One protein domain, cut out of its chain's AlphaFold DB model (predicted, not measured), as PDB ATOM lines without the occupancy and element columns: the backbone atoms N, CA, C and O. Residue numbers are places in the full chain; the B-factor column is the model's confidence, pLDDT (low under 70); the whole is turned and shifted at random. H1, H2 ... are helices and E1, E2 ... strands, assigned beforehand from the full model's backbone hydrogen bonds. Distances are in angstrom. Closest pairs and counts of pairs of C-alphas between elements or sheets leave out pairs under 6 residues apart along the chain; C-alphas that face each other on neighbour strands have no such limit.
ATOM      1  N   TRP A 182     109.875 152.171 140.313       94.12
ATOM      2  CA  TRP A 182     110.788 153.249 140.686       94.12
ATOM      3  C   TRP A 182     111.832 153.437 139.593       94.12
ATOM      4  O   TRP A 182     112.235 152.460 138.957       94.12
ATOM      5  N   GLU A 183     112.291 154.671 139.391       93.88
ATOM      6  CA  GLU A 183     113.533 154.927 138.662       93.88
ATOM      7  C   GLU A 183     114.701 154.905 139.652       93.88
ATOM      8  O   GLU A 183     114.658 155.539 140.704       93.88
ATOM      9  N   PHE A 184     115.749 154.160 139.317       94.19
ATOM     10  CA  PHE A 184     117.031 154.217 140.000       94.19
ATOM     11  C   PHE A 184     118.063 154.853 139.099       94.19
ATOM     12  O   PHE A 184     118.194 154.495 137.927       94.19
ATOM     13  N   VAL A 185     118.852 155.735 139.697       93.56
ATOM     14  CA  VAL A 185     119.897 156.467 139.007       93.56
ATOM     15  C   VAL A 185     121.205 156.374 139.778       93.56
ATOM     16  O   VAL A 185     121.253 156.590 140.988       93.56
ATOM     17  N   SER A 186     122.307 156.118 139.073       93.81
ATOM     18  CA  SER A 186     123.648 156.171 139.663       93.81
ATOM     19  C   SER A 186     124.639 156.834 138.718       93.81
ATOM     20  O   SER A 186     124.731 156.491 137.543       93.81
ATOM     21  N   MET A 187     125.415 157.771 139.255       94.56
ATOM     22  CA  MET A 187     126.535 158.399 138.558       94.56
ATOM     23  C   MET A 187     127.818 157.657 138.904       94.56
ATOM     24  O   MET A 187     128.099 157.455 140.090       94.56
ATOM     25  N   ARG A 188     128.594 157.251 137.897       94.31
ATOM     26  CA  ARG A 188     129.742 156.353 138.082       94.31
ATOM     27  C   ARG A 188     131.013 156.866 137.431       94.31
ATOM     28  O   ARG A 188     130.975 157.362 136.315       94.31
ATOM     29  N   ILE A 189     132.140 156.671 138.110       93.44
ATOM     30  CA  ILE A 189     133.477 156.754 137.514       93.44
ATOM     31  C   ILE A 189     134.013 155.326 137.478       93.44
ATOM     32  O   ILE A 189     134.375 154.758 138.514       93.44
ATOM     33  N   GLY A 190     133.993 154.714 136.293       88.25
ATOM     34  CA  GLY A 190     134.200 153.272 136.156       88.25
ATOM     35  C   GLY A 190     133.195 152.492 137.012       88.25
ATOM     36  O   GLY A 190     131.986 152.699 136.919       88.25
ATOM     37  N   ASP A 191     133.693 151.633 137.899       82.81
ATOM     38  CA  ASP A 191     132.853 150.818 138.781       82.81
ATOM     39  C   ASP A 191     132.615 151.448 140.163       82.81
ATOM     40  O   ASP A 191     132.116 150.761 141.047       82.81
ATOM     41  N   ALA A 192     132.931 152.726 140.388       88.56
ATOM     42  CA  ALA A 192     132.715 153.396 141.676       88.56
ATOM     43  C   ALA A 192     131.620 154.478 141.592       88.56
ATOM     44  O   ALA A 192     131.518 155.156 140.566       88.56
ATOM     45  N   PRO A 193     130.809 154.677 142.651       90.94
ATOM     46  CA  PRO A 193     129.884 155.803 142.712       90.94
ATOM     47  C   PRO A 193     130.649 157.129 142.715       90.94
ATOM     48  O   PRO A 193     131.533 157.341 143.542       90.94
ATOM     49  N   ALA A 194     130.279 158.021 141.796       94.12
ATOM     50  CA  ALA A 194     130.831 159.370 141.687       94.12
ATOM     51  C   ALA A 194     130.294 160.317 142.772       94.12
ATOM     52  O   ALA A 194     130.911 161.330 143.075       94.12
ATOM     53  N   ILE A 195     129.129 159.985 143.340       91.69
ATOM     54  CA  ILE A 195     128.476 160.723 144.421       91.69
ATOM     55  C   ILE A 195     128.100 159.727 145.514       91.69
ATOM     56  O   ILE A 195     127.340 158.784 145.253       91.69
ATOM     57  N   GLN A 196     128.615 159.971 146.718       89.62
ATOM     58  CA  GLN A 196     128.217 159.276 147.940       89.62
ATOM     59  C   GLN A 196     126.986 159.955 148.546       89.62
ATOM     60  O   GLN A 196     126.867 161.181 148.516       89.62
ATOM     61  N   PHE A 197     126.075 159.163 149.102       88.62
ATOM     62  CA  PHE A 197     124.934 159.687 149.843       88.62
ATOM     63  C   PHE A 197     125.293 159.926 151.312       88.62
ATOM     64  O   PHE A 197     125.738 159.008 152.000       88.62
ATOM     65  N   PHE A 198     125.032 161.142 151.792       88.69
ATOM     66  CA  PHE A 198     125.195 161.536 153.190       88.69
ATOM     67  C   PHE A 198     123.855 162.020 153.731       88.69
ATOM     68  O   PHE A 198     123.296 162.984 153.201       88.69
ATOM     69  N   ASP A 199     123.364 161.376 154.788       86.50
ATOM     70  CA  ASP A 199     122.114 161.762 155.428       86.50
ATOM     71  C   ASP A 199     122.310 163.084 156.177       86.50
ATOM     72  O   ASP A 199     123.354 163.315 156.786       86.50
ATOM     73  N   LEU A 200     121.320 163.976 156.146       88.50
ATOM     74  CA  LEU A 200     121.397 165.215 156.915       88.50
ATOM     75  C   LEU A 200     121.227 164.967 158.415       88.50
ATOM     76  O   LEU A 200     121.722 165.770 159.202       88.50
ATOM     77  N   LEU A 256     116.297 178.512 124.558       98.62
ATOM     78  CA  LEU A 256     116.947 177.351 123.956       98.62
ATOM     79  C   LEU A 256     116.092 176.086 124.046       98.62
ATOM     80  O   LEU A 256     115.939 175.382 123.055       98.62
ATOM     81  N   SER A 257     115.468 175.800 125.180       98.56
ATOM     82  CA  SER A 257     114.660 174.593 125.363       98.56
ATOM     83  C   SER A 257     113.409 174.535 124.478       98.56
ATOM     84  O   SER A 257     113.116 173.447 123.974       98.56
ATOM     85  N   PRO A 258     112.687 175.636 124.151       98.56
ATOM     86  CA  PRO A 258     111.646 175.562 123.128       98.56
ATOM     87  C   PRO A 258     112.215 175.214 121.750       98.56
ATOM     88  O   PRO A 258     111.553 174.514 120.987       98.56
ATOM     89  N   ARG A 259     113.432 175.671 121.424       98.31
ATOM     90  CA  ARG A 259     114.114 175.329 120.167       98.31
ATOM     91  C   ARG A 259     114.546 173.862 120.153       98.31
ATOM     92  O   ARG A 259     114.263 173.193 119.168       98.31
ATOM     93  N   LEU A 260     115.096 173.336 121.255       98.62
ATOM     94  CA  LEU A 260     115.391 171.904 121.406       98.62
ATOM     95  C   LEU A 260     114.140 171.072 121.131       98.62
ATOM     96  O   LEU A 260     114.168 170.159 120.316       98.62
ATOM     97  N   ASN A 261     113.027 171.425 121.777       98.12
ATOM     98  CA  ASN A 261     111.768 170.708 121.623       98.12
ATOM     99  C   ASN A 261     111.197 170.793 120.195       98.12
ATOM    100  O   ASN A 261     110.445 169.919 119.783       98.12
ATOM    101  N   LEU A 262     111.521 171.836 119.428       98.06
ATOM    102  CA  LEU A 262     111.118 171.945 118.024       98.06
ATOM    103  C   LEU A 262     112.032 171.138 117.095       98.06
ATOM    104  O   LEU A 262     111.535 170.469 116.189       98.06
ATOM    105  N   ASP A 263     113.342 171.208 117.313       98.19
ATOM    106  CA  ASP A 263     114.348 170.595 116.443       98.19
ATOM    107  C   ASP A 263     114.467 169.083 116.685       98.19
ATOM    108  O   ASP A 263     114.604 168.300 115.742       98.19
ATOM    109  N   LEU A 264     114.408 168.673 117.953       98.44
ATOM    110  CA  LEU A 264     114.579 167.308 118.440       98.44
ATOM    111  C   LEU A 264     113.563 167.034 119.577       98.44
ATOM    112  O   LEU A 264     113.959 166.955 120.738       98.44
ATOM    113  N   PRO A 265     112.253 166.908 119.287       98.12
ATOM    114  CA  PRO A 265     111.213 166.685 120.302       98.12
ATOM    115  C   PRO A 265     111.343 165.332 121.006       98.12
ATOM    116  O   PRO A 265     111.870 164.372 120.441       98.12
ATOM    117  N   LEU A 266     110.845 165.248 122.246       98.31
ATOM    118  CA  LEU A 266     110.457 163.964 122.851       98.31
ATOM    119  C   LEU A 266     109.064 163.576 122.348       98.31
ATOM    120  O   LEU A 266     108.252 164.448 122.026       98.31
ATOM    121  N   TYR A 267     108.777 162.279 122.281       97.38
ATOM    122  CA  TYR A 267     107.549 161.781 121.654       97.38
ATOM    123  C   TYR A 267     106.638 160.990 122.592       97.38
ATOM    124  O   TYR A 267     105.447 160.865 122.295       97.38
ATOM    125  N   SER A 268     107.152 160.446 123.699       98.31
ATOM    126  CA  SER A 268     106.323 159.635 124.591       98.31
ATOM    127  C   SER A 268     105.398 160.508 125.439       98.31
ATOM    128  O   SER A 268     105.787 161.054 126.472       98.31
ATOM    129  N   GLN A 269     104.130 160.605 125.028       98.19
ATOM    130  CA  GLN A 269     103.091 161.235 125.849       98.19
ATOM    131  C   GLN A 269     102.918 160.500 127.182       98.19
ATOM    132  O   GLN A 269     102.712 161.135 128.209       98.19
ATOM    133  N   THR A 270     103.075 159.173 127.185       98.44
ATOM    134  CA  THR A 270     103.027 158.363 128.405       98.44
ATOM    135  C   THR A 270     104.056 158.825 129.433       98.44
ATOM    136  O   THR A 270     103.713 158.955 130.604       98.44
ATOM    137  N   LEU A 271     105.296 159.106 129.018       98.44
ATOM    138  CA  LEU A 271     106.322 159.603 129.936       98.44
ATOM    139  C   LEU A 271     106.066 161.045 130.379       98.44
ATOM    140  O   LEU A 271     106.303 161.344 131.543       98.44
ATOM    141  N   TYR A 272     105.522 161.908 129.515       98.38
ATOM    142  CA  TYR A 272     105.072 163.241 129.934       98.38
ATOM    143  C   TYR A 272     103.984 163.175 131.009       98.38
ATOM    144  O   TYR A 272     104.106 163.831 132.042       98.38
ATOM    145  N   ASP A 273     102.958 162.348 130.800       98.25
ATOM    146  CA  ASP A 273     101.851 162.188 131.746       98.25
ATOM    147  C   ASP A 273     102.344 161.590 133.074       98.25
ATOM    148  O   ASP A 273     101.934 162.024 134.150       98.25
ATOM    149  N   LEU A 274     103.266 160.620 133.024       97.38
ATOM    150  CA  LEU A 274     103.909 160.086 134.229       97.38
ATOM    151  C   LEU A 274     104.816 161.120 134.907       97.38
ATOM    152  O   LEU A 274     104.878 161.145 136.129       97.38
ATOM    153  N   GLY A 275     105.480 161.995 134.150       95.56
ATOM    154  CA  GLY A 275     106.268 163.098 134.697       95.56
ATOM    155  C   GLY A 275     105.412 164.079 135.501       95.56
ATOM    156  O   GLY A 275     105.835 164.530 136.563       95.56
ATOM    157  N   GLN A 276     104.178 164.359 135.064       96.19
ATOM    158  CA  GLN A 276     103.254 165.196 135.840       96.19
ATOM    159  C   GLN A 276     102.830 164.521 137.152       96.19
ATOM    160  O   GLN A 276     102.753 165.179 138.190       96.19
ATOM    161  N   VAL A 277     102.627 163.201 137.136       95.12
ATOM    162  CA  VAL A 277     102.379 162.431 138.365       95.12
ATOM    163  C   VAL A 277     103.595 162.513 139.283       95.12
ATOM    164  O   VAL A 277     103.473 162.996 140.401       95.12
ATOM    165  N   SER A 278     104.774 162.117 138.803       91.56
ATOM    166  CA  SER A 278     105.979 161.977 139.626       91.56
ATOM    167  C   SER A 278     106.579 163.296 140.113       91.56
ATOM    168  O   SER A 278     107.245 163.302 141.145       91.56
ATOM    169  N   PHE A 279     106.372 164.411 139.404       91.50
ATOM    170  CA  PHE A 279     107.090 165.664 139.680       91.50
ATOM    171  C   PHE A 279     106.192 166.885 139.913       91.50
ATOM    172  O   PHE A 279     106.670 167.868 140.479       91.50
ATOM    173  N   GLN A 280     104.911 166.829 139.534       91.50
ATOM    174  CA  GLN A 280     103.948 167.930 139.710       91.50
ATOM    175  C   GLN A 280     102.781 167.575 140.645       91.50
ATOM    176  O   GLN A 280     101.982 168.445 140.991       91.50
ATOM    177  N   GLY A 281     102.691 166.318 141.095       90.31
ATOM    178  CA  GLY A 281     101.680 165.866 142.051       90.31
ATOM    179  C   GLY A 281     100.308 165.615 141.425       90.31
ATOM    180  O   GLY A 281      99.294 165.654 142.129       90.31
ATOM    181  N   GLU A 282     100.248 165.368 140.112       94.44
ATOM    182  CA  GLU A 282      99.023 164.867 139.489       94.44
ATOM    183  C   GLU A 282      98.677 163.462 140.005       94.44
ATOM    184  O   GLU A 282      99.541 162.649 140.322       94.44
ATOM    185  N   ILE A 283      97.381 163.155 140.093       94.69
ATOM    186  CA  ILE A 283      96.918 161.853 140.580       94.69
ATOM    187  C   ILE A 283      97.043 160.820 139.458       94.69
ATOM    188  O   ILE A 283      96.452 160.993 138.391       94.69
ATOM    189  N   ALA A 284      97.733 159.709 139.729       96.19
ATOM    190  CA  ALA A 284      97.850 158.598 138.790       96.19
ATOM    191  C   ALA A 284      96.477 157.997 138.437       96.19
ATOM    192  O   ALA A 284      95.691 157.621 139.312       96.19
ATOM    193  N   THR A 285      96.207 157.849 137.141       97.19
ATOM    194  CA  THR A 285      95.023 157.147 136.620       97.19
ATOM    195  C   THR A 285      95.080 155.639 136.896       97.19
ATOM    196  O   THR A 285      96.155 155.079 137.100       97.19
ATOM    197  N   GLU A 286      93.934 154.946 136.835       96.94
ATOM    198  CA  GLU A 286      93.878 153.476 136.985       96.94
ATOM    199  C   GLU A 286      94.783 152.743 135.977       96.94
ATOM    200  O   GLU A 286      95.346 151.696 136.290       96.94
ATOM    201  N   GLU A 287      94.944 153.298 134.772       97.19
ATOM    202  CA  GLU A 287      95.845 152.754 133.758       97.19
ATOM    203  C   GLU A 287      97.316 152.934 134.159       97.19
ATOM    204  O   GLU A 287      98.069 151.959 134.159       97.19
ATOM    205  N   GLN A 288      97.711 154.142 134.580       97.88
ATOM    206  CA  GLN A 288      99.080 154.437 135.024       97.88
ATOM    207  C   GLN A 288      99.486 153.624 136.260       97.88
ATOM    208  O   GLN A 288     100.616 153.146 136.339       97.88
ATOM    209  N   GLN A 289      98.555 153.389 137.189       97.00
ATOM    210  CA  GLN A 289      98.762 152.502 138.341       97.00
ATOM    211  C   GLN A 289      99.041 151.047 137.925       97.00
ATOM    212  O   GLN A 289      99.626 150.284 138.686       97.00
ATOM    213  N   GLY A 290      98.636 150.640 136.717       97.06
ATOM    214  CA  GLY A 290      98.918 149.318 136.159       97.06
ATOM    215  C   GLY A 290     100.235 149.219 135.382       97.06
ATOM    216  O   GLY A 290     100.586 148.125 134.928       97.06
ATOM    217  N   PHE A 291     100.961 150.324 135.182       98.19
ATOM    218  CA  PHE A 291     102.187 150.315 134.391       98.19
ATOM    219  C   PHE A 291     103.315 149.547 135.076       98.19
ATOM    220  O   PHE A 291     103.543 149.636 136.280       98.19
ATOM    221  N   THR A 292     104.044 148.782 134.266       97.88
ATOM    222  CA  THR A 292     105.162 147.955 134.727       97.88
ATOM    223  C   THR A 292     106.499 148.623 134.411       97.88
ATOM    224  O   THR A 292     106.588 149.353 133.419       97.88
ATOM    225  N   PRO A 293     107.573 148.299 135.155       97.81
ATOM    226  CA  PRO A 293     108.909 148.821 134.868       97.81
ATOM    227  C   PRO A 293     109.383 148.528 133.435       97.81
ATOM    228  O   PRO A 293     110.064 149.342 132.820       97.81
ATOM    229  N   THR A 294     108.996 147.383 132.862       98.44
ATOM    230  CA  THR A 294     109.314 147.030 131.469       98.44
ATOM    231  C   THR A 294     108.585 147.917 130.463       98.44
ATOM    232  O   THR A 294     109.184 148.310 129.467       98.44
ATOM    233  N   PHE A 295     107.311 148.239 130.703       98.50
ATOM    234  CA  PHE A 295     106.540 149.109 129.814       98.50
ATOM    235  C   PHE A 295     107.083 150.542 129.829       98.50
ATOM    236  O   PHE A 295     107.461 151.057 128.780       98.50
ATOM    237  N   VAL A 296     107.223 151.140 131.015       98.25
ATOM    238  CA  VAL A 296     107.762 152.504 131.169       98.25
ATOM    239  C   VAL A 296     109.190 152.588 130.634       98.25
ATOM    240  O   VAL A 296     109.542 153.496 129.887       98.25
ATOM    241  N   GLY A 297     109.995 151.567 130.915       97.94
ATOM    242  CA  GLY A 297     111.327 151.437 130.349       97.94
ATOM    243  C   GLY A 297     111.359 151.340 128.829       97.94
ATOM    244  O   GLY A 297     112.259 151.892 128.205       97.94
ATOM    245  N   SER A 298     110.380 150.674 128.210       97.81
ATOM    246  CA  SER A 298     110.287 150.626 126.748       97.81
ATOM    247  C   SER A 298     109.928 151.973 126.128       97.81
ATOM    248  O   SER A 298     110.419 152.274 125.044       97.81
ATOM    249  N   GLU A 299     109.140 152.801 126.817       98.50
ATOM    250  CA  GLU A 299     108.892 154.182 126.396       98.50
ATOM    251  C   GLU A 299     110.200 154.983 126.440       98.50
ATOM    252  O   GLU A 299     110.566 155.622 125.457       98.50
ATOM    253  N   MET A 300     110.967 154.854 127.532       97.88
ATOM    254  CA  MET A 300     112.242 155.562 127.707       97.88
ATOM    255  C   MET A 300     113.294 155.116 126.682       97.88
ATOM    256  O   MET A 300     114.040 155.931 126.143       97.88
ATOM    257  N   ALA A 301     113.340 153.820 126.363       97.75
ATOM    258  CA  ALA A 301     114.254 153.256 125.369       97.75
ATOM    259  C   ALA A 301     114.048 153.824 123.956       97.75
ATOM    260  O   ALA A 301     114.986 153.838 123.162       97.75
ATOM    261  N   ASN A 302     112.819 154.234 123.634       97.75
ATOM    262  CA  ASN A 302     112.424 154.685 122.301       97.75
ATOM    263  C   ASN A 302     112.442 156.210 122.150       97.75
ATOM    264  O   ASN A 302     112.005 156.725 121.121       97.75
ATOM    265  N   ASP A 303     112.937 156.929 123.154       98.25
ATOM    266  CA  ASP A 303     112.896 158.381 123.191       98.25
ATOM    267  C   ASP A 303     114.234 158.974 123.674       98.25
ATOM    268  O   ASP A 303     115.163 158.252 124.045       98.25
ATOM    269  N   GLY A 304     114.378 160.295 123.568       97.81
ATOM    270  CA  GLY A 304     115.671 160.984 123.619       97.81
ATOM    271  C   GLY A 304     116.070 161.613 124.955       97.81
ATOM    272  O   GLY A 304     117.107 162.271 125.000       97.81
ATOM    273  N   ALA A 305     115.295 161.454 126.028       98.00
ATOM    274  CA  ALA A 305     115.625 162.080 127.307       98.00
ATOM    275  C   ALA A 305     116.835 161.399 127.972       98.00
ATOM    276  O   ALA A 305     116.999 160.169 127.906       98.00
ATOM    277  N   ALA A 306     117.670 162.197 128.643       96.56
ATOM    278  CA  ALA A 306     118.780 161.688 129.450       96.56
ATOM    279  C   ALA A 306     118.292 160.983 130.726       96.56
ATOM    280  O   ALA A 306     118.899 160.005 131.158       96.56
ATOM    281  N   GLU A 307     117.189 161.464 131.299       94.69
ATOM    282  CA  GLU A 307     116.614 161.017 132.571       94.69
ATOM    283  C   GLU A 307     115.089 161.122 132.513       94.69
ATOM    284  O   GLU A 307     114.564 161.950 131.765       94.69
ATOM    285  N   PHE A 308     114.365 160.345 133.325       96.19
ATOM    286  CA  PHE A 308     112.902 160.457 133.389       96.19
ATOM    287  C   PHE A 308     112.447 161.860 133.829       96.19
ATOM    288  O   PHE A 308     111.426 162.360 133.356       96.19
ATOM    289  N   TYR A 309     113.244 162.546 134.653       95.19
ATOM    290  CA  TYR A 309     112.966 163.925 135.059       95.19
ATOM    291  C   TYR A 309     112.864 164.912 133.888       95.19
ATOM    292  O   TYR A 309     112.143 165.904 133.986       95.19
ATOM    293  N   GLY A 310     113.492 164.617 132.743       96.69
ATOM    294  CA  GLY A 310     113.360 165.435 131.534       96.69
ATOM    295  C   GLY A 310     111.915 165.553 131.024       96.69
ATOM    296  O   GLY A 310     111.566 166.528 130.367       96.69
ATOM    297  N   TYR A 311     111.031 164.620 131.384       97.88
ATOM    298  CA  TYR A 311     109.608 164.678 131.035       97.88
ATOM    299  C   TYR A 311     108.772 165.575 131.960       97.88
ATOM    300  O   TYR A 311     107.576 165.739 131.727       97.88
ATOM    301  N   ASN A 312     109.369 166.180 132.991       96.00
ATOM    302  CA  ASN A 312     108.678 167.138 133.852       96.00
ATOM    303  C   ASN A 312     108.295 168.408 133.073       96.00
ATOM    304  O   ASN A 312     107.128 168.798 133.004       96.00
ATOM    305  N   THR A 313     109.290 169.042 132.446       97.19
ATOM    306  CA  THR A 313     109.108 170.197 131.563       97.19
ATOM    307  C   THR A 313     110.175 170.182 130.468       97.19
ATOM    308  O   THR A 313     111.244 169.603 130.641       97.19
ATOM    309  N   LEU A 314     109.945 170.907 129.369       97.81
ATOM    310  CA  LEU A 314     110.982 171.113 128.346       97.81
ATOM    311  C   LEU A 314     112.267 171.762 128.901       97.81
ATOM    312  O   LEU A 314     113.336 171.581 128.324       97.81
ATOM    313  N   ARG A 315     112.169 172.505 130.016       98.06
ATOM    314  CA  ARG A 315     113.318 173.128 130.689       98.06
ATOM    315  C   ARG A 315     114.159 172.059 131.385       98.06
ATOM    316  O   ARG A 315     115.378 172.071 131.261       98.06
ATOM    317  N   GLU A 316     113.507 171.090 132.030       97.88
ATOM    318  CA  GLU A 316     114.196 169.975 132.686       97.88
ATOM    319  C   GLU A 316     114.864 169.025 131.696       97.88
ATOM    320  O   GLU A 316     115.978 168.564 131.944       97.88
ATOM    321  N   ASP A 317     114.245 168.764 130.543       98.69
ATOM    322  CA  ASP A 317     114.904 168.006 129.474       98.69
ATOM    323  C   ASP A 317     116.208 168.689 129.035       98.69
ATOM    324  O   ASP A 317     117.271 168.068 129.006       98.69
ATOM    325  N   PHE A 318     116.157 169.999 128.784       98.81
ATOM    326  CA  PHE A 318     117.338 170.776 128.415       98.81
ATOM    327  C   PHE A 318     118.430 170.729 129.499       98.81
ATOM    328  O   PHE A 318     119.588 170.421 129.197       98.81
ATOM    329  N   ALA A 319     118.071 170.984 130.760       98.62
ATOM    330  CA  ALA A 319     119.019 171.019 131.872       98.62
ATOM    331  C   ALA A 319     119.633 169.643 132.180       98.62
ATOM    332  O   ALA A 319     120.841 169.540 132.416       98.62
ATOM    333  N   THR A 320     118.848 168.564 132.134       98.25
ATOM    334  CA  THR A 320     119.354 167.195 132.355       98.25
ATOM    335  C   THR A 320     120.282 166.737 131.228       98.25
ATOM    336  O   THR A 320     121.341 166.170 131.509       98.25
ATOM    337  N   LEU A 321     119.971 167.053 129.964       98.81
ATOM    338  CA  LEU A 321     120.852 166.775 128.821       98.81
ATOM    339  C   LEU A 321     122.202 167.486 128.948       98.81
ATOM    340  O   LEU A 321     123.248 166.860 128.748       98.81
ATOM    341  N   PHE A 322     122.191 168.776 129.298       98.75
ATOM    342  CA  PHE A 322     123.430 169.520 129.505       98.75
ATOM    343  C   PHE A 322     124.231 168.968 130.681       98.75
ATOM    344  O   PHE A 322     125.429 168.718 130.547       98.75
ATOM    345  N   THR A 323     123.562 168.712 131.809       98.44
ATOM    346  CA  THR A 323     124.186 168.146 133.008       98.44
ATOM    347  C   THR A 323     124.873 166.826 132.678       98.44
ATOM    348  O   THR A 323     126.069 166.686 132.920       98.44
ATOM    349  N   ALA A 324     124.175 165.872 132.056       98.00
ATOM    350  CA  ALA A 324     124.764 164.593 131.670       98.00
ATOM    351  C   ALA A 324     125.987 164.780 130.752       98.00
ATOM    352  O   ALA A 324     127.037 164.181 130.996       98.00
ATOM    353  N   GLY A 325     125.876 165.654 129.743       98.31
ATOM    354  CA  GLY A 325     126.965 165.978 128.819       98.31
ATOM    355  C   GLY A 325     128.210 166.528 129.519       98.31
ATOM    356  O   GLY A 325     129.311 166.017 129.308       98.31
ATOM    357  N   MET A 326     128.041 167.526 130.386       98.44
ATOM    358  CA  MET A 326     129.152 168.178 131.084       98.44
ATOM    359  C   MET A 326     129.770 167.288 132.160       98.44
ATOM    360  O   MET A 326     130.992 167.235 132.285       98.44
ATOM    361  N   MET A 327     128.960 166.510 132.881       98.25
ATOM    362  CA  MET A 327     129.478 165.561 133.867       98.25
ATOM    363  C   MET A 327     130.304 164.450 133.206       98.25
ATOM    364  O   MET A 327     131.343 164.049 133.741       98.25
ATOM    365  N   LYS A 328     129.903 163.996 132.012       98.00
ATOM    366  CA  LYS A 328     130.711 163.068 131.219       98.00
ATOM    367  C   LYS A 328     131.986 163.728 130.693       98.00
ATOM    368  O   LYS A 328     133.053 163.136 130.814       98.00
ATOM    369  N   ARG A 329     131.897 164.936 130.134       97.62
ATOM    370  CA  ARG A 329     133.038 165.638 129.524       97.62
ATOM    371  C   ARG A 329     134.123 166.011 130.533       97.62
ATOM    372  O   ARG A 329     135.288 165.716 130.294       97.62
ATOM    373  N   GLU A 330     133.753 166.640 131.645       97.31
ATOM    374  CA  GLU A 330     134.734 167.183 132.597       97.31
ATOM    375  C   GLU A 330     135.275 166.129 133.565       97.31
ATOM    376  O   GLU A 330     136.423 166.207 134.000       97.31
ATOM    377  N   PHE A 331     134.453 165.135 133.911       97.19
ATOM    378  CA  PHE A 331     134.756 164.213 135.012       97.19
ATOM    379  C   PHE A 331     134.720 162.738 134.608       97.19
ATOM    380  O   PHE A 331     134.948 161.870 135.453       97.19
ATOM    381  N   ASN A 332     134.447 162.435 133.332       97.31
ATOM    382  CA  ASN A 332     134.266 161.075 132.822       97.31
ATOM    383  C   ASN A 332     133.236 160.269 133.637       97.31
ATOM    384  O   ASN A 332     133.441 159.089 133.930       97.31
ATOM    385  N   ILE A 333     132.144 160.929 134.031       97.75
ATOM    386  CA  ILE A 333     131.066 160.305 134.794       97.75
ATOM    387  C   ILE A 333     130.004 159.740 133.852       97.75
ATOM    388  O   ILE A 333     129.445 160.459 133.027       97.75
ATOM    389  N   ASP A 334     129.685 158.463 134.035       97.12
ATOM    390  CA  ASP A 334     128.606 157.777 133.331       97.12
ATOM    391  C   ASP A 334     127.295 157.850 134.119       97.12
ATOM    392  O   ASP A 334     127.278 157.674 135.341       97.12
ATOM    393  N   TYR A 335     126.186 158.048 133.403       95.12
ATOM    394  CA  TYR A 335     124.837 158.026 133.971       95.12
ATOM    395  C   TYR A 335     124.192 156.657 133.794       95.12
ATOM    396  O   TYR A 335     123.985 156.204 132.665       95.12
ATOM    397  N   TYR A 336     123.906 155.963 134.889       96.25
ATOM    398  CA  TYR A 336     123.179 154.696 134.874       96.25
ATOM    399  C   TYR A 336     121.735 154.985 135.269       96.25
ATOM    400  O   TYR A 336     121.523 155.643 136.284       96.25
ATOM    401  N   SER A 337     120.766 154.479 134.507       95.69
ATOM    402  CA  SER A 337     119.334 154.596 134.818       95.69
ATOM    403  C   SER A 337     118.645 153.247 134.625       95.69
ATOM    404  O   SER A 337     119.003 152.484 133.719       95.69
ATOM    405  N   ALA A 338     117.686 152.929 135.490       97.38
ATOM    406  CA  ALA A 338     116.815 151.773 135.340       97.38
ATOM    407  C   ALA A 338     115.440 152.011 135.952       97.38
ATOM    408  O   ALA A 338     115.322 152.605 137.017       97.38
ATOM    409  N   PHE A 339     114.422 151.416 135.338       97.88
ATOM    410  CA  PHE A 339     113.128 151.218 135.972       97.88
ATOM    411  C   PHE A 339     113.096 149.842 136.631       97.88
ATOM    412  O   PHE A 339     113.312 148.809 135.980       97.88
ATOM    413  N   VAL A 340     112.801 149.828 137.927       97.31
ATOM    414  CA  VAL A 340     112.709 148.624 138.757       97.31
ATOM    415  C   VAL A 340     111.304 148.464 139.309       97.31
ATOM    416  O   VAL A 340     110.549 149.434 139.386       97.31
ATOM    417  N   ASN A 341     110.927 147.247 139.698       95.31
ATOM    418  CA  ASN A 341     109.674 147.075 140.425       95.31
ATOM    419  C   ASN A 341     109.751 147.779 141.781       95.31
ATOM    420  O   ASN A 341     110.774 147.744 142.467       95.31
ATOM    421  N   LYS A 342     108.631 148.378 142.172       93.50
ATOM    422  CA  LYS A 342     108.475 148.934 143.505       93.50
ATOM    423  C   LYS A 342     108.417 147.786 144.536       93.50
ATOM    424  O   LYS A 342     107.711 146.801 144.293       93.50
ATOM    425  N   PRO A 343     109.190 147.835 145.635       92.25
ATOM    426  CA  PRO A 343     109.155 146.818 146.683       92.25
ATOM    427  C   PRO A 343     107.873 146.925 147.517       92.25
ATOM    428  O   PRO A 343     107.209 147.958 147.533       92.25
ATOM    429  N   VAL A 344     107.532 145.849 148.231       88.94
ATOM    430  CA  VAL A 344     106.339 145.819 149.101       88.94
ATOM    431  C   VAL A 344     106.539 146.676 150.352       88.94
ATOM    432  O   VAL A 344     105.606 147.344 150.789       88.94
ATOM    433  N   ASP A 345     107.744 146.649 150.928       89.88
ATOM    434  CA  ASP A 345     108.137 147.511 152.043       89.88
ATOM    435  C   ASP A 345     109.117 148.581 151.546       89.88
ATOM    436  O   ASP A 345     110.316 148.344 151.401       89.88
ATOM    437  N   GLU A 346     108.595 149.778 151.286       88.31
ATOM    438  CA  GLU A 346     109.384 150.920 150.810       88.31
ATOM    439  C   GLU A 346     110.362 151.459 151.863       88.31
ATOM    440  O   GLU A 346     111.315 152.156 151.517       88.31
ATOM    441  N   SER A 347     110.157 151.131 153.142       83.44
ATOM    442  CA  SER A 347     111.030 151.565 154.235       83.44
ATOM    443  C   SER A 347     112.217 150.625 154.455       83.44
ATOM    444  O   SER A 347     113.246 151.037 154.993       83.44
ATOM    445  N   GLN A 348     112.090 149.360 154.037       82.94
ATOM    446  CA  GLN A 348     113.091 148.313 154.252       82.94
ATOM    447  C   GLN A 348     113.201 147.357 153.059       82.94
ATOM    448  O   GLN A 348     112.990 146.153 153.185       82.94
ATOM    449  N   TYR A 349     113.606 147.885 151.907       87.81
ATOM    450  CA  TYR A 349     113.815 147.088 150.701       87.81
ATOM    451  C   TYR A 349     115.276 146.671 150.499       87.81
ATOM    452  O   TYR A 349     116.224 147.199 151.096       87.81
ATOM    453  N   ARG A 350     115.456 145.671 149.637       85.56
ATOM    454  CA  ARG A 350     116.733 145.004 149.385       85.56
ATOM    455  C   ARG A 350     117.006 144.917 147.890       85.56
ATOM    456  O   ARG A 350     116.083 144.923 147.087       85.56
ATOM    457  N   CYS A 351     118.275 144.753 147.511       88.00
ATOM    458  CA  CYS A 351     118.650 144.636 146.100       88.00
ATOM    459  C   CYS A 351     117.841 143.558 145.363       88.00
ATOM    460  O   CYS A 351     117.328 143.827 144.291       88.00
ATOM    461  N   ASP A 352     117.658 142.370 145.945       87.31
ATOM    462  CA  ASP A 352     116.948 141.254 145.308       87.31
ATOM    463  C   ASP A 352     115.450 141.500 145.053       87.31
ATOM    464  O   ASP A 352     114.834 140.757 144.291       87.31
ATOM    465  N   GLU A 353     114.886 142.563 145.630       90.38
ATOM    466  CA  GLU A 353     113.522 143.027 145.372       90.38
ATOM    467  C   GLU A 353     113.453 144.100 144.280       90.38
ATOM    468  O   GLU A 353     112.359 144.421 143.841       90.38
ATOM    469  N   LEU A 354     114.581 144.655 143.829       94.44
ATOM    470  CA  LEU A 354     114.656 145.726 142.829       94.44
ATOM    471  C   LEU A 354     114.972 145.148 141.446       94.44
ATOM    472  O   LEU A 354     116.047 145.379 140.883       94.44
ATOM    473  N   LEU A 355     114.063 144.339 140.910       96.56
ATOM    474  CA  LEU A 355     114.239 143.689 139.616       96.56
ATOM    475  C   LEU A 355     114.104 144.711 138.489       96.56
ATOM    476  O   LEU A 355     113.084 145.389 138.351       96.56
ATOM    477  N   VAL A 356     115.134 144.783 137.649       98.31
ATOM    478  CA  VAL A 356     115.177 145.694 136.506       98.31
ATOM    479  C   VAL A 356     114.199 145.219 135.430       98.31
ATOM    480  O   VAL A 356     114.328 144.108 134.913       98.31
ATOM    481  N   GLY A 357     113.237 146.069 135.063       98.19
ATOM    482  CA  GLY A 357     112.380 145.860 133.890       98.19
ATOM    483  C   GLY A 357     112.986 146.425 132.607       98.19
ATOM    484  O   GLY A 357     112.742 145.885 131.529       98.19
ATOM    485  N   TRP A 358     113.794 147.475 132.748       98.38
ATOM    486  CA  TRP A 358     114.637 148.089 131.727       98.38
ATOM    487  C   TRP A 358     115.711 148.928 132.416       98.38
ATOM    488  O   TRP A 358     115.446 149.535 133.450       98.38
ATOM    489  N   GLY A 359     116.901 149.002 131.832       97.88
ATOM    490  CA  GLY A 359     117.929 149.921 132.290       97.88
ATOM    491  C   GLY A 359     119.115 149.950 131.347       97.88
ATOM    492  O   GLY A 359     119.291 149.061 130.508       97.88
ATOM    493  N   VAL A 360     119.946 150.968 131.498       97.75
ATOM    494  CA  VAL A 360     121.133 151.172 130.681       97.75
ATOM    495  C   VAL A 360     122.236 151.808 131.515       97.75
ATOM    496  O   VAL A 360     122.007 152.710 132.321       97.75
ATOM    497  N   LYS A 361     123.457 151.311 131.332       97.25
ATOM    498  CA  LYS A 361     124.670 151.984 131.784       97.25
ATOM    499  C   LYS A 361     125.089 152.988 130.726       97.25
ATOM    500  O   LYS A 361     125.109 152.636 129.550       97.25
ATOM    501  N   ASN A 362     125.466 154.183 131.163       97.00
ATOM    502  CA  ASN A 362     125.888 155.290 130.313       97.00
ATOM    503  C   ASN A 362     124.804 155.707 129.300       97.00
ATOM    504  O   ASN A 362     124.982 155.625 128.086       97.00
ATOM    505  N   ARG A 363     123.656 156.161 129.820       97.31
ATOM    506  CA  ARG A 363     122.496 156.602 129.029       97.31
ATOM    507  C   ARG A 363     122.842 157.690 128.007       97.31
ATOM    508  O   ARG A 363     122.271 157.687 126.923       97.31
ATOM    509  N   LEU A 364     123.795 158.571 128.319       98.25
ATOM    510  CA  LEU A 364     124.246 159.635 127.418       98.25
ATOM    511  C   LEU A 364     124.786 159.100 126.080       98.25
ATOM    512  O   LEU A 364     124.637 159.770 125.063       98.25
ATOM    513  N   ALA A 365     125.396 157.911 126.068       98.19
ATOM    514  CA  ALA A 365     125.940 157.302 124.854       98.19
ATOM    515  C   ALA A 365     124.870 156.662 123.946       98.19
ATOM    516  O   ALA A 365     125.199 156.164 122.868       98.19
ATOM    517  N   ASP A 366     123.596 156.666 124.348       98.00
ATOM    518  CA  ASP A 366     122.498 156.304 123.456       98.00
ATOM    519  C   ASP A 366     122.398 157.315 122.308       98.00
ATOM    520  O   ASP A 366     122.449 158.523 122.522       98.00
ATOM    521  N   THR A 367     122.228 156.841 121.075       96.56
ATOM    522  CA  THR A 367     122.233 157.714 119.892       96.56
ATOM    523  C   THR A 367     121.115 158.761 119.877       96.56
ATOM    524  O   THR A 367     121.324 159.841 119.323       96.56
ATOM    525  N   LEU A 368     119.950 158.472 120.472       97.50
ATOM    526  CA  LEU A 368     118.837 159.424 120.570       97.50
ATOM    527  C   LEU A 368     119.148 160.534 121.581       97.50
ATOM    528  O   LEU A 368     118.803 161.692 121.350       97.50
ATOM    529  N   VAL A 369     119.844 160.189 122.668       98.69
ATOM    530  CA  VAL A 369     120.232 161.121 123.739       98.69
ATOM    531  C   VAL A 369     121.451 161.944 123.331       98.69
ATOM    532  O   VAL A 369     121.434 163.168 123.429       98.69
ATOM    533  N   ALA A 370     122.494 161.297 122.806       98.50
ATOM    534  CA  ALA A 370     123.747 161.930 122.401       98.50
ATOM    535  C   ALA A 370     123.529 163.054 121.381       98.50
ATOM    536  O   ALA A 370     124.145 164.114 121.484       98.50
ATOM    537  N   ALA A 371     122.629 162.848 120.411       98.19
ATOM    538  CA  ALA A 371     122.299 163.861 119.412       98.19
ATOM    539  C   ALA A 371     121.699 165.128 120.047       98.19
ATOM    540  O   ALA A 371     122.059 166.242 119.665       98.19
ATOM    541  N   ARG A 372     120.827 164.962 121.046       98.75
ATOM    542  CA  ARG A 372     120.183 166.068 121.768       98.75
ATOM    543  C   ARG A 372     121.143 166.757 122.726       98.75
ATOM    544  O   ARG A 372     121.228 167.977 122.721       98.75
ATOM    545  N   ALA A 373     121.920 165.991 123.488       98.81
ATOM    546  CA  ALA A 373     122.920 166.538 124.401       98.81
ATOM    547  C   ALA A 373     123.991 167.346 123.651       98.81
ATOM    548  O   ALA A 373     124.397 168.412 124.113       98.81
ATOM    549  N   ARG A 374     124.389 166.896 122.452       98.44
ATOM    550  CA  ARG A 374     125.259 167.668 121.558       98.44
ATOM    551  C   ARG A 374     124.615 168.983 121.140       98.44
ATOM    552  O   ARG A 374     125.253 170.022 121.268       98.44
ATOM    553  N   TRP A 375     123.365 168.941 120.675       98.44
ATOM    554  CA  TRP A 375     122.623 170.143 120.288       98.44
ATOM    555  C   TRP A 375     122.562 171.155 121.441       98.44
ATOM    556  O   TRP A 375     122.793 172.345 121.231       98.44
ATOM    557  N   VAL A 376     122.327 170.688 122.672       98.69
ATOM    558  CA  VAL A 376     122.283 171.538 123.872       98.69
ATOM    559  C   VAL A 376     123.650 172.167 124.159       98.69
ATOM    560  O   VAL A 376     123.744 173.384 124.319       98.69
ATOM    561  N   ALA A 377     124.726 171.374 124.151       98.31
ATOM    562  CA  ALA A 377     126.081 171.874 124.380       98.31
ATOM    563  C   ALA A 377     126.519 172.899 123.316       98.31
ATOM    564  O   ALA A 377     127.091 173.935 123.654       98.31
ATOM    565  N   GLU A 378     126.222 172.647 122.037       97.31
ATOM    566  CA  GLU A 378     126.514 173.575 120.936       97.31
ATOM    567  C   GLU A 378     125.658 174.846 120.999       97.31
ATOM    568  O   GLU A 378     126.130 175.914 120.617       97.31
ATOM    569  N   SER A 379     124.429 174.759 121.506       97.31
ATOM    570  CA  SER A 379     123.556 175.927 121.686       97.31
ATOM    571  C   SER A 379     124.046 176.859 122.796       97.31
ATOM    572  O   SER A 379     123.855 178.070 122.704       97.31
ATOM    573  N   ILE A 380     124.702 176.310 123.824       97.50
ATOM    574  CA  ILE A 380     125.277 177.075 124.940       97.50
ATOM    575  C   ILE A 380     126.655 177.644 124.576       97.50
ATOM    576  O   ILE A 380     126.899 178.839 124.730       97.50
ATOM    577  N   TYR A 381     127.563 176.802 124.079       96.00
ATOM    578  CA  TYR A 381     128.971 177.168 123.873       96.00
ATOM    579  C   TYR A 381     129.321 177.558 122.434       96.00
ATOM    580  O   TYR A 381     130.450 177.969 122.155       96.00
ATOM    581  N   GLY A 382     128.376 177.422 121.509       94.69
ATOM    582  CA  GLY A 382     128.627 177.514 120.080       94.69
ATOM    583  C   GLY A 382     129.276 176.241 119.513       94.69
ATOM    584  O   GLY A 382     129.981 175.509 120.218       94.69
ATOM    585  N   PRO A 383     129.087 175.976 118.209       92.44
ATOM    586  CA  PRO A 383     129.701 174.835 117.544       92.44
ATOM    587  C   PRO A 383     131.225 174.989 117.523       92.44
ATOM    588  O   PRO A 383     131.759 176.016 117.095       92.44
ATOM    589  N   ASN A 384     131.940 173.961 117.973       92.88
ATOM    590  CA  ASN A 384     133.398 173.945 117.955       92.88
ATOM    591  C   ASN A 384     133.952 172.515 117.906       92.88
ATOM    592  O   ASN A 384     133.300 171.549 118.300       92.88
ATOM    593  N   THR A 385     135.207 172.387 117.469       93.44
ATOM    594  CA  THR A 385     135.845 171.084 117.240       93.44
ATOM    595  C   THR A 385     136.060 170.261 118.511       93.44
ATOM    596  O   THR A 385     136.251 169.052 118.406       93.44
ATOM    597  N   LEU A 386     136.079 170.887 119.696       93.12
ATOM    598  CA  LEU A 386     136.221 170.167 120.966       93.12
ATOM    599  C   LEU A 386     134.913 169.464 121.333       93.12
ATOM    600  O   LEU A 386     134.941 168.285 121.674       93.12
ATOM    601  N   ILE A 387     133.775 170.154 121.205       94.38
ATOM    602  CA  ILE A 387     132.447 169.557 121.403       94.38
ATOM    603  C   ILE A 387     132.209 168.459 120.363       94.38
ATOM    604  O   ILE A 387     131.844 167.341 120.726       94.38
ATOM    605  N   ASP A 388     132.510 168.732 119.090       93.31
ATOM    606  CA  ASP A 388     132.397 167.739 118.017       93.31
ATOM    607  C   ASP A 388     133.235 166.486 118.307       93.31
ATOM    608  O   ASP A 388     132.760 165.360 118.156       93.31
ATOM    609  N   GLY A 389     134.492 166.682 118.721       96.00
ATOM    610  CA  GLY A 389     135.422 165.604 119.040       96.00
ATOM    611  C   GLY A 389     134.941 164.743 120.205       96.00
ATOM    612  O   GLY A 389     134.961 163.515 120.085       96.00
ATOM    613  N   PHE A 390     134.450 165.383 121.271       97.44
ATOM    614  CA  PHE A 390     133.914 164.725 122.459       97.44
ATOM    615  C   PHE A 390     132.711 163.832 122.119       97.44
ATOM    616  O   PHE A 390     132.760 162.620 122.338       97.44
ATOM    617  N   PHE A 391     131.663 164.387 121.499       97.69
ATOM    618  CA  PHE A 391     130.460 163.614 121.164       97.69
ATOM    619  C   PHE A 391     130.718 162.524 120.114       97.69
ATOM    620  O   PHE A 391     129.992 161.533 120.070       97.69
ATOM    621  N   ALA A 392     131.747 162.675 119.274       95.38
ATOM    622  CA  ALA A 392     132.099 161.672 118.274       95.38
ATOM    623  C   ALA A 392     132.941 160.509 118.827       95.38
ATOM    624  O   ALA A 392     132.865 159.414 118.272       95.38
ATOM    625  N   ASN A 393     133.764 160.729 119.862       96.06
ATOM    626  CA  ASN A 393     134.817 159.768 120.224       96.06
ATOM    627  C   ASN A 393     134.932 159.442 121.720       96.06
ATOM    628  O   ASN A 393     135.620 158.482 122.060       96.06
ATOM    629  N   GLU A 394     134.303 160.208 122.614       96.75
ATOM    630  CA  GLU A 394     134.598 160.155 124.057       96.75
ATOM    631  C   GLU A 394     133.391 159.764 124.927       96.75
ATOM    632  O   GLU A 394     133.535 159.562 126.132       96.75
ATOM    633  N   LEU A 395     132.204 159.572 124.333       96.81
ATOM    634  CA  LEU A 395     131.008 159.155 125.080       96.81
ATOM    635  C   LEU A 395     131.115 157.734 125.648       96.81
ATOM    636  O   LEU A 395     130.502 157.441 126.670       96.81
ATOM    637  N   GLY A 396     131.891 156.850 125.015       96.31
ATOM    638  CA  GLY A 396     131.892 155.421 125.331       96.31
ATOM    639  C   GLY A 396     130.673 154.701 124.750       96.31
ATOM    640  O   GLY A 396     130.180 155.069 123.687       96.31
ATOM    641  N   GLU A 397     130.202 153.655 125.431       96.25
ATOM    642  CA  GLU A 397     129.086 152.820 124.970       96.25
ATOM    643  C   GLU A 397     127.931 152.834 125.972       96.25
ATOM    644  O   GLU A 397     128.156 152.783 127.183       96.25
ATOM    645  N   ALA A 398     126.701 152.852 125.455       97.38
ATOM    646  CA  ALA A 398     125.504 152.572 126.233       97.38
ATOM    647  C   ALA A 398     125.323 151.052 126.340       97.38
ATOM    648  O   ALA A 398     125.173 150.363 125.327       97.38
ATOM    649  N   VAL A 399     125.343 150.512 127.560       97.25
ATOM    650  CA  VAL A 399     125.272 149.059 127.792       97.25
ATOM    651  C   VAL A 399     123.933 148.701 128.435       97.25
ATOM    652  O   VAL A 399     123.677 149.133 129.562       97.25
ATOM    653  N   PRO A 400     123.073 147.904 127.777       97.69
ATOM    654  CA  PRO A 400     121.789 147.522 128.348       97.69
ATOM    655  C   PRO A 400     121.978 146.661 129.601       97.69
ATOM    656  O   PRO A 400     122.833 145.773 129.657       97.69
ATOM    657  N   MET A 401     121.144 146.911 130.604       97.69
ATOM    658  CA  MET A 401     121.043 146.079 131.798       97.69
ATOM    659  C   MET A 401     120.277 144.783 131.501       97.69
ATOM    660  O   MET A 401     119.466 144.697 130.578       97.69
ATOM    661  N   THR A 402     120.533 143.746 132.295       97.56
ATOM    662  CA  THR A 402     119.845 142.454 132.191       97.56
ATOM    663  C   THR A 402     118.491 142.530 132.890       97.56
ATOM    664  O   THR A 402     118.423 142.683 134.110       97.56
ATOM    665  N   VAL A 403     117.413 142.386 132.117       97.12
ATOM    666  CA  VAL A 403     116.034 142.346 132.630       97.12
ATOM    667  C   VAL A 403     115.840 141.158 133.575       97.12
ATOM    668  O   VAL A 403     116.296 140.048 133.298       97.12
ATOM    669  N   GLY A 404     115.156 141.392 134.695       95.31
ATOM    670  CA  GLY A 404     114.909 140.403 135.745       95.31
ATOM    671  C   GLY A 404     116.102 140.143 136.671       95.31
ATOM    672  O   GLY A 404     115.948 139.417 137.650       95.31
ATOM    673  N   LEU A 405     117.272 140.730 136.395       95.44
ATOM    674  CA  LEU A 405     118.368 140.817 137.357       95.44
ATOM    675  C   LEU A 405     118.178 142.069 138.222       95.44
ATOM    676  O   LEU A 405     117.662 143.086 137.752       95.44
ATOM    677  N   ASP A 406     118.595 142.006 139.484       94.25
ATOM    678  CA  ASP A 406     118.460 143.138 140.390       94.25
ATOM    679  C   ASP A 406     119.329 144.344 140.003       94.25
ATOM    680  O   ASP A 406     120.372 144.201 139.355       94.25
ATOM    681  N   TRP A 407     118.907 145.534 140.435       94.50
ATOM    682  CA  TRP A 407     119.624 146.794 140.232       94.50
ATOM    683  C   TRP A 407     121.090 146.718 140.663       94.50
ATOM    684  O   TRP A 407     121.976 147.083 139.895       94.50
ATOM    685  N   CYS A 408     121.372 146.191 141.856       92.19
ATOM    686  CA  CYS A 408     122.726 146.176 142.407       92.19
ATOM    687  C   CYS A 408     123.658 145.254 141.607       92.19
ATOM    688  O   CYS A 408     124.782 145.634 141.279       92.19
ATOM    689  N   SER A 409     123.188 144.064 141.227       92.38
ATOM    690  CA  SER A 409     123.927 143.135 140.367       92.38
ATOM    691  C   SER A 409     124.131 143.687 138.957       92.38
ATOM    692  O   SER A 409     125.193 143.470 138.372       92.38
ATOM    693  N   ASN A 410     123.154 144.418 138.411       94.06
ATOM    694  CA  ASN A 410     123.317 145.134 137.147       94.06
ATOM    695  C   ASN A 410     124.366 146.247 137.266       94.06
ATOM    696  O   ASN A 410     125.273 146.317 136.437       94.06
ATOM    697  N   ARG A 411     124.281 147.079 138.308       91.69
ATOM    698  CA  ARG A 411     125.167 148.222 138.574       91.69
ATOM    699  C   ARG A 411     126.618 147.786 138.785       91.69
ATOM    700  O   ARG A 411     127.485 148.238 138.037       91.69
ATOM    701  N   ASP A 412     126.861 146.860 139.717       88.31
ATOM    702  CA  ASP A 412     128.205 146.511 140.223       88.31
ATOM    703  C   ASP A 412     128.758 145.170 139.700       88.31
ATOM    704  O   ASP A 412     129.922 144.832 139.933       88.31
ATOM    705  N   GLY A 413     127.935 144.381 139.006       83.19
ATOM    706  CA  GLY A 413     128.289 143.057 138.494       83.19
ATOM    707  C   GLY A 413     127.994 141.909 139.470       83.19
ATOM    708  O   GLY A 413     128.235 141.980 140.676       83.19
ATOM    709  N   VAL A 414     127.516 140.786 138.923       74.19
ATOM    710  CA  VAL A 414     127.062 139.607 139.689       74.19
ATOM    711  C   VAL A 414     128.164 139.020 140.576       74.19
ATOM    712  O   VAL A 414     127.903 138.616 141.706       74.19
ATOM    713  N   THR A 415     129.407 138.976 140.094       63.38
ATOM    714  CA  THR A 415     130.560 138.436 140.834       63.38
ATOM    715  C   THR A 415     130.927 139.300 142.035       63.38
ATOM    716  O   THR A 415     131.236 138.760 143.096       63.38
ATOM    717  N   THR A 416     130.850 140.623 141.885       65.06
ATOM    718  CA  THR A 416     131.091 141.603 142.950       65.06
ATOM    719  C   THR A 416     130.060 141.435 144.063       65.06
ATOM    720  O   THR A 416     130.414 141.297 145.233       65.06
ATOM    721  N   ILE A 417     128.783 141.314 143.691       65.62
ATOM    722  CA  ILE A 417     127.693 141.068 144.640       65.62
ATOM    723  C   ILE A 417     127.797 139.672 145.279       65.62
ATOM    724  O   ILE A 417     127.585 139.525 146.480       65.62
ATOM    725  N   ALA A 418     128.168 138.633 144.526       59.16
ATOM    726  CA  ALA A 418     128.370 137.286 145.066       59.16
ATOM    727  C   ALA A 418     129.550 137.211 146.053       59.16
ATOM    728  O   ALA A 418     129.483 136.481 147.041       59.16
ATOM    729  N   ALA A 419     130.619 137.979 145.822       56.44
ATOM    730  CA  ALA A 419     131.739 138.091 146.752       56.44
ATOM    731  C   ALA A 419     131.324 138.783 148.062       56.44
ATOM    732  O   ALA A 419     131.659 138.277 149.132       56.44
ATOM    733  N   LEU A 420     130.525 139.858 147.985       59.31
ATOM    734  CA  LEU A 420     129.916 140.510 149.156       59.31
ATOM    735  C   LEU A 420     128.982 139.560 149.929       59.31
ATOM    736  O   LEU A 420     128.978 139.556 151.159       59.31
ATOM    737  N   LYS A 421     128.238 138.700 149.221       55.41
ATOM    738  CA  LYS A 421     127.391 137.654 149.824       55.41
ATOM    739  C   LYS A 421     128.216 136.587 150.563       55.41
ATOM    740  O   LYS A 421     127.825 136.143 151.637       55.41
ATOM    741  N   ASN A 422     129.372 136.194 150.025       50.00
ATOM    742  CA  ASN A 422     130.207 135.123 150.588       50.00
ATOM    743  C   ASN A 422     131.085 135.550 151.781       50.00
ATOM    744  O   ASN A 422     131.644 134.682 152.449       50.00
ATOM    745  N   SER A 423     131.202 136.848 152.088       51.09
ATOM    746  CA  SER A 423     131.969 137.344 153.246       51.09
ATOM    747  C   SER A 423     131.272 137.202 154.615       51.09
ATOM    748  O   SER A 423     131.804 137.690 155.607       51.09
ATOM    749  N   GLY A 424     130.138 136.490 154.705       44.62
ATOM    750  CA  GLY A 424     129.577 136.024 155.985       44.62
ATOM    751  C   GLY A 424     128.363 136.784 156.533       44.62
ATOM    752  O   GLY A 424     128.145 136.766 157.740       44.62
ATOM    753  N   ALA A 425     127.552 137.415 155.683       41.38
ATOM    754  CA  ALA A 425     126.244 137.931 156.081       41.38
ATOM    755  C   ALA A 425     125.165 136.866 155.784       41.38
ATOM    756  O   ALA A 425     124.636 136.785 154.678       41.38
ATOM    757  N   GLU A 426     124.878 135.990 156.754       37.38
ATOM    758  CA  GLU A 426     123.764 135.018 156.669       37.38
ATOM    759  C   GLU A 426     122.379 135.692 156.647       37.38
ATOM    760  O   GLU A 426     121.387 135.053 156.300       37.38
ATOM    761  N   SER A 427     122.298 136.991 156.940       42.62
ATOM    762  CA  SER A 427     121.197 137.823 156.489       42.62
ATOM    763  C   SER A 427     121.686 138.686 155.343       42.62
ATOM    764  O   SER A 427     122.759 139.276 155.338       42.62
ATOM    765  N   LEU A 428     120.834 138.786 154.351       45.53
ATOM    766  CA  LEU A 428     121.009 139.488 153.099       45.53
ATOM    767  C   LEU A 428     120.990 141.036 153.400       45.53
ATOM    768  O   LEU A 428     120.720 141.854 152.529       45.53
ATOM    769  N   GLU A 429     121.171 141.473 154.658       49.31
ATOM    770  CA  GLU A 429     121.206 142.876 155.084       49.31
ATOM    771  C   GLU A 429     122.368 143.600 154.406       49.31
ATOM    772  O   GLU A 429     123.543 143.301 154.622       49.31
ATOM    773  N   LEU A 430     122.025 144.576 153.567       58.41
ATOM    774  CA  LEU A 430     122.984 145.566 153.103       58.41
ATOM    775  C   LEU A 430     123.611 146.213 154.340       58.41
ATOM    776  O   LEU A 430     122.885 146.627 155.247       58.41
ATOM    777  N   ASN A 431     124.943 146.314 154.383       68.88
ATOM    778  CA  ASN A 431     125.575 147.123 155.420       68.88
ATOM    779  C   ASN A 431     125.002 148.555 155.358       68.88
ATOM    780  O   ASN A 431     124.534 148.999 154.305       68.88
ATOM    781  N   ALA A 432     125.002 149.267 156.486       73.19
ATOM    782  CA  ALA A 432     124.304 150.550 156.600       73.19
ATOM    783  C   ALA A 432     124.707 151.554 155.501       73.19
ATOM    784  O   ALA A 432     123.841 152.206 154.924       73.19
ATOM    785  N   ALA A 433     125.993 151.600 155.139       74.56
ATOM    786  CA  ALA A 433     126.503 152.447 154.060       74.56
ATOM    787  C   ALA A 433     125.919 152.083 152.684       74.56
ATOM    788  O   ALA A 433     125.514 152.961 151.930       74.56
ATOM    789  N   THR A 434     125.808 150.792 152.362       78.44
ATOM    790  CA  THR A 434     125.224 150.346 151.088       78.44
ATOM    791  C   THR A 434     123.728 150.636 151.036       78.44
ATOM    792  O   THR A 434     123.227 151.036 149.989       78.44
ATOM    793  N   ARG A 435     123.012 150.479 152.158       82.31
ATOM    794  CA  ARG A 435     121.591 150.846 152.248       82.31
ATOM    795  C   ARG A 435     121.392 152.350 152.044       82.31
ATOM    796  O   ARG A 435     120.529 152.737 151.268       82.31
ATOM    797  N   ARG A 436     122.217 153.183 152.685       82.88
ATOM    798  CA  ARG A 436     122.205 154.641 152.493       82.88
ATOM    799  C   ARG A 436     122.493 155.032 151.048       82.88
ATOM    800  O   ARG A 436     121.758 155.826 150.477       82.88
ATOM    801  N   GLN A 437     123.513 154.434 150.434       87.25
ATOM    802  CA  GLN A 437     123.819 154.697 149.030       87.25
ATOM    803  C   GLN A 437     122.658 154.299 148.114       87.25
ATOM    804  O   GLN A 437     122.329 155.047 147.202       87.25
ATOM    805  N   LEU A 438     122.032 153.145 148.361       89.19
ATOM    806  CA  LEU A 438     120.867 152.693 147.603       89.19
ATOM    807  C   LEU A 438     119.697 153.677 147.740       89.19
ATOM    808  O   LEU A 438     119.079 154.031 146.742       89.19
ATOM    809  N   GLU A 439     119.459 154.190 148.948       87.31
ATOM    810  CA  GLU A 439     118.446 155.218 149.173       87.31
ATOM    811  C   GLU A 439     118.768 156.519 148.430       87.31
ATOM    812  O   GLU A 439     117.874 157.120 147.846       87.31
ATOM    813  N   GLY A 440     120.036 156.922 148.359       86.88
ATOM    814  CA  GLY A 440     120.464 158.080 147.571       86.88
ATOM    815  C   GLY A 440     120.371 157.905 146.050       86.88
ATOM    816  O   GLY A 440     120.365 158.897 145.323       86.88
ATOM    817  N   GLU A 441     120.320 156.671 145.552       90.25
ATOM    818  CA  GLU A 441     120.074 156.365 144.135       90.25
ATOM    819  C   GLU A 441     118.577 156.313 143.800       90.25
ATOM    820  O   GLU A 441     118.210 156.579 142.659       90.25
ATOM    821  N   ARG A 442     117.730 156.026 144.800       87.50
ATOM    822  CA  ARG A 442     116.266 156.139 144.725       87.50
ATOM    823  C   ARG A 442     115.800 157.592 144.838       87.50
ATOM    824  O   ARG A 442     115.011 158.064 144.032       87.50
ATOM    825  N   ARG A 443     116.278 158.299 145.868       75.31
ATOM    826  CA  ARG A 443     115.802 159.626 146.297       75.31
ATOM    827  C   ARG A 443     116.350 160.794 145.501       75.31
ATOM    828  O   ARG A 443     116.067 161.928 145.876       75.31
ATOM    829  N   ARG A 444     117.192 160.584 144.488       62.94
ATOM    830  CA  ARG A 444     117.801 161.699 143.752       62.94
ATOM    831  C   ARG A 444     116.752 162.409 142.879       62.94
ATOM    832  O   ARG A 444     116.764 162.318 141.661       62.94
TER     833      ARG A 444
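This is residues 182 to 200 and 256 to 444 of the 447 residues of an uncharacterized protein of Granulosicoccus antarcticus IMCC3135 (UniProt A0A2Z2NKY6). A small antiparallel sheet, E1 E2 E3 in that order, makes the middle, with H3 over one face and H8 and H10 on the opposite face. Toward one end of the longest axis H6 crosses the long helix H5, H1 packs on both and H7 folds back on H6; at the other end lies H9, and residues 422 to 427 stick out. The 208 printed residues hold three named strands and ten named helices, along the chain E1 H1 H2 H3 H4 H5 E2 E3 H6 H7 H8 H9 H10, a mostly helix make-up. The whole is compact, with a radius of gyration of the C-alphas of 17.6 A and spans of 56 by 42 by 34 A.

Inner strand E2, residues 334 to 341, is antiparallel to edge strand E1, residues 182 to 189, with N 184 and O 338 within hydrogen-bond range at 2.8 A. E2 forms a hairpin with E3, residues 356 to 361, where N 360 and O 337 are 2.8 A apart. H3, residues 293 to 301, runs along the strands at a height of 7.9 A over the sheet; its closest C-alpha to E3 is Thr 294, 4.1 A from Gly 357. On the opposite face H8, residues 407 to 412, is over E2 at a height of 8.6 A. H10, residues 432 to 442, is on the same face as H8, over none of the strands; the closest C-alphas of H10 and E1, Glu 441 and Val 185, are 5.1 A apart. H5, residues 314 to 331, touches H6, residues 367 to 381, about perpendicular at 87 degrees, closest at C-alphas 321 and 373, 4.9 A. H1, residues 256 to 263, touches H5, closest at C-alphas 257 and 318, 5.6 A. H7, residues 385 to 393, forms a helical hairpin with H6, closest at C-alphas 391 and 374, 6.6 A. H4, residues 308 to 311, touches H2, residues 269 to 280, closest at C-alphas 311 and 272, 4.9 A. H9, residues 414 to 422, and H8 touch only at the corner, and only just, with 3 pairs of C-alphas within 8 A, the closest 409 and 417 at 6.1 A. Each O i to N i+4 pair is within hydrogen-bond range in the helices but for H6, with 10 of 11, and H4, too short for one.

E1 begins at C-alpha 182 (110.788, 153.249, 140.686) and is 23.2 A long; E2 is 22.9 A. H5 is 25.6 A long from C-alpha 314 (110.982, 171.113, 128.346), and H6 21.0 A. H10 ends at C-alpha 442 (116.266, 156.139, 144.725).

The farthest C-alphas, Gly 382 and Glu 426, are 56.3 A apart. Residues 201 to 255 are not printed, and C-alphas 200 and 256 are 35.4 A apart. The links H2 to H3, E2 to E3 and H7 to H8 are long. pLDDT is under 70 at residues 415 to 431 and 444.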